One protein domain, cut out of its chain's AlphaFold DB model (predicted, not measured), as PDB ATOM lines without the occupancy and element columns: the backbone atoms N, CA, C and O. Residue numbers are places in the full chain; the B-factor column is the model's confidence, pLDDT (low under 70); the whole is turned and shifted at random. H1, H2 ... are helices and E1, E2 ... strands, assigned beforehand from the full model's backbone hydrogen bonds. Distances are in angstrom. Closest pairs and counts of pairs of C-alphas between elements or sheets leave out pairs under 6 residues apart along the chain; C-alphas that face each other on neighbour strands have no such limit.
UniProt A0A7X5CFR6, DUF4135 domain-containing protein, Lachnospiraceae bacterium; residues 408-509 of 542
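Overview. This is residues 408 to 509 of the 542 residues of the protein "DUF4135 domain-containing protein" of Lachnospiraceae bacterium (UniProt A0A7X5CFR6). In this rod, the helical hairpin H1-H2 makes one end, with H4 packed by its last residues, 474 to 475, on H1; the strand hairpin E1-E2 reaches to the other end. H3 crosses the later part of H2. The 102 residues, mixed in class, hold four named helices, then two antiparallel strands; the whole is compact, radius of gyration of the C-alphas 14.7 A, spans 53 by 24 by 20 A.

Along the chain. Find C-alpha 411 at (193.084, 151.175, 211.195): H1 runs to 423, H2 from 428 to 450 over 31.8 A, H3 from 454 to 460, H4 from 463 to 475. E1, residues 482 to 488, precedes E2, 493 to 500, ending at (185.774, 157.646, 199.547).

Arrangement. The hub H2 touches H1, closest C-alphas Ile 421 and Ile 431, 5.7 A, at a shallow tilt of 17 degrees, opposite ways. H1 touches H4, closest C-alphas Met 418 and Met 474, 5.4 A. In the hairpin E1-E2, look for N 485 and O 497, 2.9 A. In H1 to H4 every O i to N i+4 pair is within hydrogen-bond range.

Size, cuts and confidence. The C-alphas farthest apart, Thr 426 and Gly 491, are 53.2 A apart. The printed part has no cut and no long link; pLDDT is under 70 at residues 422 to 423 and 425 to 426.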
ATOM      1  N   PRO A 408     194.156 151.594 202.665       87.25
ATOM      2  CA  PRO A 408     195.441 152.186 202.301       87.25
ATOM      3  C   PRO A 408     196.343 152.476 203.497       87.25
ATOM      4  O   PRO A 408     197.559 152.402 203.391       87.25
ATOM      5  N   VAL A 409     195.739 152.739 204.652       85.50
ATOM      6  CA  VAL A 409     196.423 152.867 205.934       85.50
ATOM      7  C   VAL A 409     195.717 151.921 206.893       85.50
ATOM      8  O   VAL A 409     194.485 151.863 206.910       85.50
ATOM      9  N   HIS A 410     196.480 151.151 207.668       79.00
ATOM     10  CA  HIS A 410     195.900 150.300 208.706       79.00
ATOM     11  C   HIS A 410     195.059 151.138 209.676       79.00
ATOM     12  O   HIS A 410     195.400 152.284 209.964       79.00
ATOM     13  N   THR A 411     193.994 150.547 210.222       74.12
ATOM     14  CA  THR A 411     193.084 151.175 211.195       74.12
ATOM     15  C   THR A 411     193.819 151.988 212.268       74.12
ATOM     16  O   THR A 411     193.488 153.154 212.487       74.12
ATOM     17  N   LEU A 412     194.874 151.422 212.871       70.25
ATOM     18  CA  LEU A 412     195.672 152.103 213.894       70.25
ATOM     19  C   LEU A 412     196.314 153.404 213.389       70.25
ATOM     20  O   LEU A 412     196.301 154.405 214.095       70.25
ATOM     21  N   GLY A 413     196.811 153.431 212.150       75.12
ATOM     22  CA  GLY A 413     197.389 154.641 211.563       75.12
ATOM     23  C   GLY A 413     196.364 155.769 211.422       75.12
ATOM     24  O   GLY A 413     196.660 156.917 211.746       75.12
ATOM     25  N   PHE A 414     195.122 155.447 211.037       80.94
ATOM     26  CA  PHE A 414     194.044 156.441 211.030       80.94
ATOM     27  C   PHE A 414     193.716 156.959 212.431       80.94
ATOM     28  O   PHE A 414     193.461 158.154 212.585       80.94
ATOM     29  N   TYR A 415     193.748 156.103 213.456       75.44
ATOM     30  CA  TYR A 415     193.566 156.553 214.835       75.44
ATOM     31  C   TYR A 415     194.688 157.478 215.306       75.44
ATOM     32  O   TYR A 415     194.390 158.496 215.936       75.44
ATOM     33  N   THR A 416     195.937 157.208 214.924       76.81
ATOM     34  CA  THR A 416     197.065 158.115 215.176       76.81
ATOM     35  C   THR A 416     196.821 159.491 214.553       76.81
ATOM     36  O   THR A 416     196.895 160.499 215.251       76.81
ATOM     37  N   TYR A 417     196.408 159.565 213.282       79.62
ATOM     38  CA  TYR A 417     196.095 160.863 212.669       79.62
ATOM     39  C   TYR A 417     194.937 161.589 213.357       79.62
ATOM     40  O   TYR A 417     194.995 162.806 213.532       79.62
ATOM     41  N   MET A 418     193.881 160.876 213.763       79.06
ATOM     42  CA  MET A 418     192.778 161.485 214.517       79.06
ATOM     43  C   MET A 418     193.273 162.081 215.836       79.06
ATOM     44  O   MET A 418     192.925 163.216 216.162       79.06
ATOM     45  N   HIS A 419     194.092 161.334 216.579       74.44
ATOM     46  CA  HIS A 419     194.712 161.804 217.811       74.44
ATOM     47  C   HIS A 419     195.537 163.076 217.570       74.44
ATOM     48  O   HIS A 419     195.361 164.071 218.279       74.44
ATOM     49  N   ASP A 420     196.376 163.081 216.538       76.31
ATOM     50  CA  ASP A 420     197.263 164.204 216.238       76.31
ATOM     51  C   ASP A 420     196.482 165.447 215.791       76.31
ATOM     52  O   ASP A 420     196.802 166.567 216.207       76.31
ATOM     53  N   ILE A 421     195.400 165.265 215.020       76.00
ATOM     54  CA  ILE A 421     194.468 166.337 214.637       76.00
ATOM     55  C   ILE A 421     193.797 166.940 215.876       76.00
ATOM     56  O   ILE A 421     193.720 168.165 216.004       76.00
ATOM     57  N   VAL A 422     193.305 166.107 216.798       69.88
ATOM     58  CA  VAL A 422     192.639 166.572 218.026       69.88
ATOM     59  C   VAL A 422     193.627 167.306 218.934       69.88
ATOM     60  O   VAL A 422     193.322 168.399 219.423       69.88
ATOM     61  N   SER A 423     194.832 166.762 219.096       69.06
ATOM     62  CA  SER A 423     195.920 167.377 219.861       69.06
ATOM     63  C   SER A 423     196.287 168.751 219.294       69.06
ATOM     64  O   SER A 423     196.363 169.750 220.023       69.06
ATOM     65  N   SER A 424     196.381 168.837 217.967       74.88
ATOM     66  CA  SER A 424     196.789 170.032 217.226       74.88
ATOM     67  C   SER A 424     195.634 170.967 216.856       74.88
ATOM     68  O   SER A 424     195.847 171.925 216.120       74.88
ATOM     69  N   CYS A 425     194.411 170.775 217.376       69.25
ATOM     70  CA  CYS A 425     193.200 171.424 216.838       69.25
ATOM     71  C   CYS A 425     193.149 172.972 216.930       69.25
ATOM     72  O   CYS A 425     192.185 173.595 216.489       69.25
ATOM     73  N   THR A 426     194.145 173.602 217.560       69.69
ATOM     74  CA  THR A 426     194.305 175.065 217.664       69.69
ATOM     75  C   THR A 426     195.418 175.620 216.774       69.69
ATOM     76  O   THR A 426     195.594 176.833 216.729       69.69
ATOM     77  N   ASP A 427     196.167 174.756 216.087       76.50
ATOM     78  CA  ASP A 427     197.248 175.103 215.169       76.50
ATOM     79  C   ASP A 427     196.906 174.574 213.771       76.50
ATOM     80  O   ASP A 427     197.105 173.402 213.449       76.50
ATOM     81  N   SER A 428     196.368 175.454 212.925       74.25
ATOM     82  CA  SER A 428     195.967 175.090 211.565       74.25
ATOM     83  C   SER A 428     197.140 174.606 210.713       74.25
ATOM     84  O   SER A 428     196.948 173.744 209.862       74.25
ATOM     85  N   ARG A 429     198.359 175.107 210.959       77.69
ATOM     86  CA  ARG A 429     199.550 174.709 210.201       77.69
ATOM     87  C   ARG A 429     199.968 173.283 210.546       77.69
ATOM     88  O   ARG A 429     200.379 172.545 209.657       77.69
ATOM     89  N   GLN A 430     199.859 172.886 211.812       79.19
ATOM     90  CA  GLN A 430     200.131 171.501 212.209       79.19
ATOM     91  C   GLN A 430     199.097 170.534 211.633       79.19
ATOM     92  O   GLN A 430     199.471 169.481 211.127       79.19
ATOM     93  N   ILE A 431     197.815 170.913 211.617       77.50
ATOM     94  CA  ILE A 431     196.769 170.109 210.964       77.50
ATOM     95  C   ILE A 431     197.077 169.924 209.471       77.50
ATOM     96  O   ILE A 431     196.973 168.808 208.971       77.50
ATOM     97  N   GLU A 432     197.491 170.980 208.764       78.12
ATOM     98  CA  GLU A 432     197.897 170.889 207.353       78.12
ATOM     99  C   GLU A 432     199.067 169.915 207.144       78.12
ATOM    100  O   GLU A 432     199.039 169.124 206.203       78.12
ATOM    101  N   ILE A 433     200.068 169.925 208.031       80.44
ATOM    102  CA  ILE A 433     201.205 168.994 207.976       80.44
ATOM    103  C   ILE A 433     200.742 167.546 208.195       80.44
ATOM    104  O   ILE A 433     201.107 166.669 207.414       80.44
ATOM    105  N   ILE A 434     199.912 167.294 209.214       82.69
ATOM    106  CA  ILE A 434     199.361 165.960 209.514       82.69
ATOM    107  C   ILE A 434     198.539 165.438 208.331       82.69
ATOM    108  O   ILE A 434     198.700 164.291 207.920       82.69
ATOM    109  N   LEU A 435     197.690 166.289 207.746       84.31
ATOM    110  CA  LEU A 435     196.918 165.945 206.554       84.31
ATOM    111  C   LEU A 435     197.811 165.680 205.343       84.31
ATOM    112  O   LEU A 435     197.477 164.810 204.546       84.31
ATOM    113  N   GLY A 436     198.941 166.381 205.219       84.12
ATOM    114  CA  GLY A 436     199.959 166.099 204.210       84.12
ATOM    115  C   GLY A 436     200.529 164.686 204.345       84.12
ATOM    116  O   GLY A 436     200.554 163.956 203.361       84.12
ATOM    117  N   TYR A 437     200.908 164.265 205.556       89.94
ATOM    118  CA  TYR A 437     201.381 162.894 205.796       89.94
ATOM    119  C   TYR A 437     200.302 161.848 205.512       89.94
ATOM    120  O   TYR A 437     200.553 160.898 204.777       89.94
ATOM    121  N   ALA A 438     199.086 162.054 206.026       88.38
ATOM    122  CA  ALA A 438     197.970 161.147 205.773       88.38
ATOM    123  C   ALA A 438     197.640 161.040 204.275       88.38
ATOM    124  O   ALA A 438     197.307 159.963 203.787       88.38
ATOM    125  N   PHE A 439     197.726 162.152 203.541       89.50
ATOM    126  CA  PHE A 439     197.525 162.175 202.097       89.50
ATOM    127  C   PHE A 439     198.604 161.377 201.364       89.50
ATOM    128  O   PHE A 439     198.256 160.553 200.525       89.50
ATOM    129  N   GLU A 440     199.883 161.590 201.679       90.19
ATOM    130  CA  GLU A 440     200.988 160.864 201.046       90.19
ATOM    131  C   GLU A 440     200.877 159.351 201.277       90.19
ATOM    132  O   GLU A 440     200.906 158.595 200.305       90.19
ATOM    133  N   ASP A 441     200.631 158.919 202.519       91.56
ATOM    134  CA  ASP A 441     200.494 157.496 202.861       91.56
ATOM    135  C   ASP A 441     199.307 156.848 202.123       91.56
ATOM    136  O   ASP A 441     199.418 155.745 201.580       91.56
ATOM    137  N   VAL A 442     198.176 157.558 202.023       91.56
ATOM    138  CA  VAL A 442     197.011 157.094 201.254       91.56
ATOM    139  C   VAL A 442     197.308 157.032 199.755       91.56
ATOM    140  O   VAL A 442     196.960 156.050 199.095       91.56
ATOM    141  N   VAL A 443     197.909 158.078 199.191       90.44
ATOM    142  CA  VAL A 443     198.172 158.171 197.751       90.44
ATOM    143  C   VAL A 443     199.184 157.129 197.306       90.44
ATOM    144  O   VAL A 443     198.977 156.525 196.254       90.44
ATOM    145  N   ASP A 444     200.227 156.877 198.093       89.94
ATOM    146  CA  ASP A 444     201.246 155.884 197.763       89.94
ATOM    147  C   ASP A 444     200.648 154.478 197.656       89.94
ATOM    148  O   ASP A 444     200.854 153.795 196.646       89.94
ATOM    149  N   ASP A 445     199.824 154.069 198.622       89.38
ATOM    150  CA  ASP A 445     199.155 152.769 198.563       89.38
ATOM    151  C   ASP A 445     198.133 152.684 197.413       89.38
ATOM    152  O   ASP A 445     198.154 151.734 196.617       89.38
ATOM    153  N   LEU A 446     197.260 153.690 197.261       89.25
ATOM    154  CA  LEU A 446     196.247 153.675 196.199       89.25
ATOM    155  C   LEU A 446     196.882 153.703 194.798       89.25
ATOM    156  O   LEU A 446     196.363 153.056 193.881       89.25
ATOM    157  N   CYS A 447     198.009 154.400 194.631       89.00
ATOM    158  CA  CYS A 447     198.779 154.437 193.391       89.00
ATOM    159  C   CYS A 447     199.293 153.042 193.016       89.00
ATOM    160  O   CYS A 447     199.108 152.595 191.877       89.00
ATOM    161  N   ILE A 448     199.878 152.322 193.982       85.00
ATOM    162  CA  ILE A 448     200.349 150.941 193.804       85.00
ATOM    163  C   ILE A 448     199.182 150.039 193.389       85.00
ATOM    164  O   ILE A 448     199.277 149.299 192.403       85.00
ATOM    165  N   LYS A 449     198.044 150.138 194.084       84.56
ATOM    166  CA  LYS A 449     196.856 149.314 193.804       84.56
ATOM    167  C   LYS A 449     196.186 149.644 192.464       84.56
ATOM    168  O   LYS A 449     195.523 148.775 191.894       84.56
ATOM    169  N   CYS A 450     196.378 150.851 191.931       83.06
ATOM    170  CA  CYS A 450     195.940 151.248 190.587       83.06
ATOM    171  C   CYS A 450     196.961 150.943 189.476       83.06
ATOM    172  O   CYS A 450     196.626 151.123 188.304       83.06
ATOM    173  N   CYS A 451     198.169 150.473 189.812       78.06
ATOM    174  CA  CYS A 451     199.258 150.213 188.859       78.06
ATOM    175  C   CYS A 451     199.597 151.433 187.976       78.06
ATOM    176  O   CYS A 451     199.851 151.288 186.781       78.06
ATOM    177  N   GLN A 452     199.581 152.633 188.559       78.94
ATOM    178  CA  GLN A 452     199.910 153.892 187.881       78.94
ATOM    179  C   GLN A 452     201.239 154.462 188.391       78.94
ATOM    180  O   GLN A 452     201.749 154.038 189.428       78.94
ATOM    181  N   THR A 453     201.807 155.436 187.673       83.62
ATOM    182  CA  THR A 453     202.873 156.279 188.236       83.62
ATOM    183  C   THR A 453     202.267 157.280 189.217       83.62
ATOM    184  O   THR A 453     201.128 157.712 189.031       83.62
ATOM    185  N   LYS A 454     203.030 157.691 190.239       83.06
ATOM    186  CA  LYS A 454     202.551 158.653 191.248       83.06
ATOM    187  C   LYS A 454     202.094 159.970 190.622       83.06
ATOM    188  O   LYS A 454     201.061 160.501 191.016       83.06
ATOM    189  N   GLU A 455     202.807 160.447 189.604       83.81
ATOM    190  CA  GLU A 455     202.444 161.644 188.834       83.81
ATOM    191  C   GLU A 455     201.086 161.475 188.134       83.81
ATOM    192  O   GLU A 455     200.161 162.241 188.397       83.81
ATOM    193  N   ALA A 456     200.915 160.420 187.327       83.00
ATOM    194  CA  ALA A 456     199.667 160.175 186.600       83.00
ATOM    195  C   ALA A 456     198.482 159.899 187.541       83.00
ATOM    196  O   ALA A 456     197.351 160.311 187.271       83.00
ATOM    197  N   PHE A 457     198.737 159.213 188.656       87.50
ATOM    198  CA  PHE A 457     197.728 158.959 189.673       87.50
ATOM    199  C   PHE A 457     197.312 160.254 190.378       87.50
ATOM    200  O   PHE A 457     196.127 160.536 190.495       87.50
ATOM    201  N   THR A 458     198.257 161.105 190.768       85.62
ATOM    202  CA  THR A 458     197.943 162.393 191.406       85.62
ATOM    203  C   THR A 458     197.151 163.304 190.466       85.62
ATOM    204  O   THR A 458     196.166 163.915 190.881       85.62
ATOM    205  N   ASP A 459     197.488 163.324 189.174       87.00
ATOM    206  CA  ASP A 459     196.752 164.098 188.169       87.00
ATOM    207  C   ASP A 459     195.290 163.653 188.027       87.00
ATOM    208  O   ASP A 459     194.411 164.477 187.744       87.00
ATOM    209  N   CYS A 460     195.000 162.372 188.265       88.69
ATOM    210  CA  CYS A 460     193.645 161.836 188.200       88.69
ATOM    211  C   CYS A 460     192.820 162.093 189.469       88.69
ATOM    212  O   CYS A 460     191.590 162.031 189.407       88.69
ATOM    213  N   LEU A 461     193.456 162.402 190.600       89.88
ATOM    214  CA  LEU A 461     192.779 162.613 191.875       89.88
ATOM    215  C   LEU A 461     192.102 163.983 191.946       89.88
ATOM    216  O   LEU A 461     192.601 165.005 191.469       89.88
ATOM    217  N   GLN A 462     190.954 164.013 192.612       88.81
ATOM    218  CA  GLN A 462     190.347 165.231 193.132       88.81
ATOM    219  C   GLN A 462     190.980 165.549 194.495       88.81
ATOM    220  O   GLN A 462     190.349 165.357 195.531       88.81
ATOM    221  N   THR A 463     192.243 165.986 194.489       86.00
ATOM    222  CA  THR A 463     193.075 166.170 195.695       86.00
ATOM    223  C   THR A 463     192.381 166.974 196.793       86.00
ATOM    224  O   THR A 463     192.297 166.502 197.924       86.00
ATOM    225  N   ASP A 464     191.802 168.128 196.454       80.81
ATOM    226  CA  ASP A 464     191.112 168.981 197.430       80.81
ATOM    227  C   ASP A 464     189.925 168.262 198.083       80.81
ATOM    228  O   ASP A 464     189.739 168.326 199.298       80.81
ATOM    229  N   LEU A 465     189.143 167.526 197.285       82.00
ATOM    230  CA  LEU A 465     187.991 166.771 197.772       82.00
ATOM    231  C   LEU A 465     188.428 165.599 198.656       82.00
ATOM    232  O   LEU A 465     187.805 165.352 199.686       82.00
ATOM    233  N   LEU A 466     189.499 164.900 198.270       85.25
ATOM    234  CA  LEU A 466     190.065 163.796 199.037       85.25
ATOM    235  C   LEU A 466     190.541 164.275 200.414       85.25
ATOM    236  O   LEU A 466     190.101 163.733 201.428       85.25
ATOM    237  N   VAL A 467     191.367 165.324 200.460       84.31
ATOM    238  CA  VAL A 467     191.876 165.891 201.720       84.31
ATOM    239  C   VAL A 467     190.727 166.401 202.589       84.31
ATOM    240  O   VAL A 467     190.677 166.104 203.783       84.31
ATOM    241  N   GLN A 468     189.759 167.113 202.001       81.12
ATOM    242  CA  GLN A 468     188.594 167.616 202.730       81.12
ATOM    243  C   GLN A 468     187.748 166.479 203.322       81.12
ATOM    244  O   GLN A 468     187.319 166.564 204.476       81.12
ATOM    245  N   ALA A 469     187.494 165.423 202.548       82.12
ATOM    246  CA  ALA A 469     186.706 164.281 202.991       82.12
ATOM    247  C   ALA A 469     187.431 163.485 204.085       82.12
ATOM    248  O   ALA A 469     186.817 163.180 205.108       82.12
ATOM    249  N   MET A 470     188.736 163.235 203.930       86.00
ATOM    250  CA  MET A 470     189.563 162.591 204.957       86.00
ATOM    251  C   MET A 470     189.578 163.397 206.256       86.00
ATOM    252  O   MET A 470     189.296 162.845 207.319       86.00
ATOM    253  N   TYR A 471     189.851 164.706 206.179       83.88
ATOM    254  CA  TYR A 471     189.843 165.579 207.351       83.88
ATOM    255  C   TYR A 471     188.479 165.569 208.040       83.88
ATOM    256  O   TYR A 471     188.408 165.378 209.250       83.88
ATOM    257  N   SER A 472     187.395 165.720 207.274       80.81
ATOM    258  CA  SER A 472     186.034 165.672 207.807       80.81
ATOM    259  C   SER A 472     185.767 164.345 208.524       80.81
ATOM    260  O   SER A 472     185.384 164.350 209.691       80.81
ATOM    261  N   GLY A 473     186.034 163.206 207.877       80.25
ATOM    262  CA  GLY A 473     185.847 161.881 208.470       80.25
ATOM    263  C   GLY A 473     186.597 161.722 209.792       80.25
ATOM    264  O   GLY A 473     185.972 161.449 210.821       80.25
ATOM    265  N   MET A 474     187.905 161.989 209.780       81.50
ATOM    266  CA  MET A 474     188.783 161.863 210.947       81.50
ATOM    267  C   MET A 474     188.419 162.838 212.072       81.50
ATOM    268  O   MET A 474     188.369 162.442 213.233       81.50
ATOM    269  N   PHE A 475     188.080 164.090 211.754       78.38
ATOM    270  CA  PHE A 475     187.661 165.098 212.738       78.38
ATOM    271  C   PHE A 475     186.411 164.678 213.532       78.38
ATOM    272  O   PHE A 475     186.235 165.050 214.701       78.38
ATOM    273  N   TRP A 476     185.549 163.896 212.883       71.56
ATOM    274  CA  TRP A 476     184.320 163.326 213.426       71.56
ATOM    275  C   TRP A 476     184.493 161.901 213.987       71.56
ATOM    276  O   TRP A 476     183.525 161.317 214.473       71.56
ATOM    277  N   GLY A 477     185.709 161.348 213.949       71.56
ATOM    278  CA  GLY A 477     186.027 160.028 214.495       71.56
ATOM    279  C   GLY A 477     185.592 158.849 213.621       71.56
ATOM    280  O   GLY A 477     185.359 157.763 214.153       71.56
ATOM    281  N   ASN A 478     185.439 159.060 212.310       79.75
ATOM    282  CA  ASN A 478     185.196 158.001 211.330       79.75
ATOM    283  C   ASN A 478     186.497 157.620 210.633       79.75
ATOM    284  O   ASN A 478     187.255 158.496 210.213       79.75
ATOM    285  N   ILE A 479     186.699 156.323 210.430       83.19
ATOM    286  CA  ILE A 479     187.751 155.828 209.553       83.19
ATOM    287  C   ILE A 479     187.287 155.999 208.098       83.19
ATOM    288  O   ILE A 479     186.223 155.472 207.744       83.19
ATOM    289  N   PRO A 480     188.061 156.707 207.253       88.50
ATOM    290  CA  PRO A 480     187.788 156.842 205.823       88.50
ATOM    291  C   PRO A 480     187.560 155.487 205.131       88.50
ATOM    292  O   PRO A 480     188.430 154.614 205.170       88.50
ATOM    293  N   LEU A 481     186.405 155.295 204.482       89.75
ATOM    294  CA  LEU A 481     186.116 154.071 203.726       89.75
ATOM    295  C   LEU A 481     186.509 154.238 202.254       89.75
ATOM    296  O   LEU A 481     185.759 154.820 201.468       89.75
ATOM    297  N   PHE A 482     187.663 153.694 201.870       92.69
ATOM    298  CA  PHE A 482     188.121 153.697 200.482       92.69
ATOM    299  C   PHE A 482     187.596 152.492 199.712       92.69
ATOM    300  O   PHE A 482     187.629 151.357 200.195       92.69
ATOM    301  N   GLN A 483     187.124 152.735 198.490       93.44
ATOM    302  CA  GLN A 483     186.596 151.690 197.622       93.44
ATOM    303  C   GLN A 483     187.014 151.897 196.167       93.44
ATOM    304  O   GLN A 483     187.122 153.025 195.686       93.44
ATOM    305  N   PHE A 484     187.176 150.795 195.439       93.50
ATOM    306  CA  PHE A 484     187.256 150.799 193.980       93.50
ATOM    307  C   PHE A 484     186.013 150.180 193.366       93.50
ATOM    308  O   PHE A 484     185.452 149.243 193.928       93.50
ATOM    309  N   ALA A 485     185.628 150.662 192.188       93.31
ATOM    310  CA  ALA A 485     184.701 149.970 191.308       93.31
ATOM    311  C   ALA A 485     185.325 149.802 189.926       93.31
ATOM    312  O   ALA A 485     185.811 150.771 189.339       93.31
ATOM    313  N   ASP A 486     185.286 148.575 189.417       92.44
ATOM    314  CA  ASP A 486     185.785 148.240 188.088       92.44
ATOM    315  C   ASP A 486     184.605 148.083 187.119       92.44
ATOM    316  O   ASP A 486     183.567 147.512 187.458       92.44
ATOM    317  N   THR A 487     184.781 148.572 185.897       93.31
ATOM    318  CA  THR A 487     183.863 148.383 184.769       93.31
ATOM    319  C   THR A 487     184.631 147.800 183.594       93.31
ATOM    320  O   THR A 487     185.826 148.055 183.447       93.31
ATOM    321  N   VAL A 488     183.960 146.995 182.775       93.50
ATOM    322  CA  VAL A 488     184.558 146.369 181.592       93.50
ATOM    323  C   VAL A 488     183.790 146.828 180.361       93.50
ATOM    324  O   VAL A 488     182.567 146.690 180.333       93.50
ATOM    325  N   ASP A 489     184.487 147.388 179.373       93.69
ATOM    326  CA  ASP A 489     183.873 147.793 178.104       93.69
ATOM    327  C   ASP A 489     183.683 146.607 177.135       93.69
ATOM    328  O   ASP A 489     184.126 145.483 177.390       93.69
ATOM    329  N   ASP A 490     183.040 146.859 175.990       91.06
ATOM    330  CA  ASP A 490     182.808 145.841 174.951       91.06
ATOM    331  C   ASP A 490     184.113 145.291 174.341       91.06
ATOM    332  O   ASP A 490     184.139 144.175 173.821       91.06
ATOM    333  N   GLY A 491     185.206 146.060 174.416       91.50
ATOM    334  CA  GLY A 491     186.546 145.649 173.997       91.50
ATOM    335  C   GLY A 491     187.289 144.810 175.042       91.50
ATOM    336  O   GLY A 491     188.372 144.298 174.755       91.50
ATOM    337  N   GLY A 492     186.727 144.645 176.243       92.38
ATOM    338  CA  GLY A 492     187.360 143.951 177.357       92.38
ATOM    339  C   GLY A 492     188.392 144.792 178.111       92.38
ATOM    340  O   GLY A 492     189.178 144.218 178.862       92.38
ATOM    341  N   ASN A 493     188.426 146.113 177.940       94.56
ATOM    342  CA  ASN A 493     189.263 147.004 178.743       94.56
ATOM    343  C   ASN A 493     188.624 147.227 180.115       94.56
ATOM    344  O   ASN A 493     187.409 147.391 180.221       94.56
ATOM    345  N   ILE A 494     189.446 147.242 181.163       92.50
ATOM    346  CA  ILE A 494     189.011 147.448 182.544       92.50
ATOM    347  C   ILE A 494     189.270 148.899 182.933       92.50
ATOM    348  O   ILE A 494     190.415 149.362 182.907       92.50
ATOM    349  N   PHE A 495     188.212 149.585 183.353       92.56
ATOM    350  CA  PHE A 495     188.263 150.939 183.882       92.56
ATOM    351  C   PHE A 495     187.910 150.955 185.363       92.56
ATOM    352  O   PHE A 495     186.870 150.428 185.756       92.56
ATOM    353  N   ARG A 496     188.751 151.596 186.171       92.62
ATOM    354  CA  ARG A 496     188.610 151.695 187.623       92.62
ATOM    355  C   ARG A 496     188.237 153.101 188.054       92.62
ATOM    356  O   ARG A 496     188.884 154.067 187.660       92.62
ATOM    357  N   MET A 497     187.251 153.201 188.933       94.38
ATOM    358  CA  MET A 497     186.881 154.431 189.621       94.38
ATOM    359  C   MET A 497     187.151 154.295 191.123       94.38
ATOM    360  O   MET A 497     186.844 153.260 191.714       94.38
ATOM    361  N   GLY A 498     187.730 155.331 191.731       93.38
ATOM    362  CA  GLY A 498     187.973 155.412 193.170       93.38
ATOM    363  C   GLY A 498     186.891 156.184 193.905       93.38
ATOM    364  O   GLY A 498     186.407 157.205 193.408       93.38
ATOM    365  N   TYR A 499     186.552 155.710 195.102       92.81
ATOM    366  CA  TYR A 499     185.548 156.294 195.979       92.81
ATOM    367  C   TYR A 499     186.063 156.411 197.415       92.81
ATOM    368  O   TYR A 499     186.801 155.547 197.887       92.81
ATOM    369  N   LEU A 500     185.618 157.456 198.109       90.75
ATOM    370  CA  LEU A 500     185.774 157.646 199.547       90.75
ATOM    371  C   LEU A 500     184.393 157.905 200.154       90.75
ATOM    372  O   LEU A 500     183.700 158.833 199.737       90.75
ATOM    373  N   ASP A 501     183.972 157.054 201.090       84.25
ATOM    374  CA  ASP A 501     182.644 157.099 201.721       84.25
ATOM    375  C   ASP A 501     181.489 157.164 200.693       84.25
ATOM    376  O   ASP A 501     180.461 157.810 200.907       84.25
ATOM    377  N   GLY A 502     181.672 156.499 199.546       84.44
ATOM    378  CA  GLY A 502     180.719 156.461 198.432       84.44
ATOM    379  C   GLY A 502     180.799 157.636 197.447       84.44
ATOM    380  O   GLY A 502     180.088 157.624 196.443       84.44
ATOM    381  N   PHE A 503     181.668 158.625 197.674       87.50
ATOM    382  CA  PHE A 503     181.865 159.754 196.760       87.50
ATOM    383  C   PHE A 503     183.059 159.526 195.831       87.50
ATOM    384  O   PHE A 503     184.110 159.095 196.302       87.50
ATOM    385  N   PRO A 504     182.939 159.824 194.525       92.38
ATOM    386  CA  PRO A 504     184.038 159.653 193.585       92.38
ATOM    387  C   PRO A 504     185.209 160.582 193.926       92.38
ATOM    388  O   PRO A 504     185.022 161.792 194.033       92.38
ATOM    389  N   ILE A 505     186.415 160.022 194.032       92.50
ATOM    390  CA  ILE A 505     187.661 160.771 194.282       92.50
ATOM    391  C   ILE A 505     188.567 160.860 193.050       92.50
ATOM    392  O   ILE A 505     189.540 161.607 193.059       92.50
ATOM    393  N   PHE A 506     188.248 160.140 191.972       93.31
ATOM    394  CA  PHE A 506     188.932 160.286 190.683       93.31
ATOM    395  C   PHE A 506     188.160 161.274 189.801       93.31
ATOM    396  O   PHE A 506     186.937 161.369 189.893       93.31
ATOM    397  N   LYS A 507     188.862 162.019 188.945       93.62
ATOM    398  CA  LYS A 507     188.271 162.934 187.952       93.62
ATOM    399  C   LYS A 507     187.597 162.171 186.808       93.62
ATOM    400  O   LYS A 507     186.602 162.634 186.259       93.62
ATOM    401  N   ALA A 508     188.143 161.009 186.456       91.25
ATOM    402  CA  ALA A 508     187.620 160.095 185.447       91.25
ATOM    403  C   ALA A 508     188.077 158.654 185.753       91.25
ATOM    404  O   ALA A 508     189.083 158.482 186.449       91.25
ATOM    405  N   PRO A 509     187.385 157.624 185.230       91.44
ATOM    406  CA  PRO A 509     187.836 156.243 185.353       91.44
ATOM    407  C   PRO A 509     189.217 156.022 184.719       91.44
ATOM    408  O   PRO A 509     189.484 156.488 183.610       91.44
TER     409      PRO A 509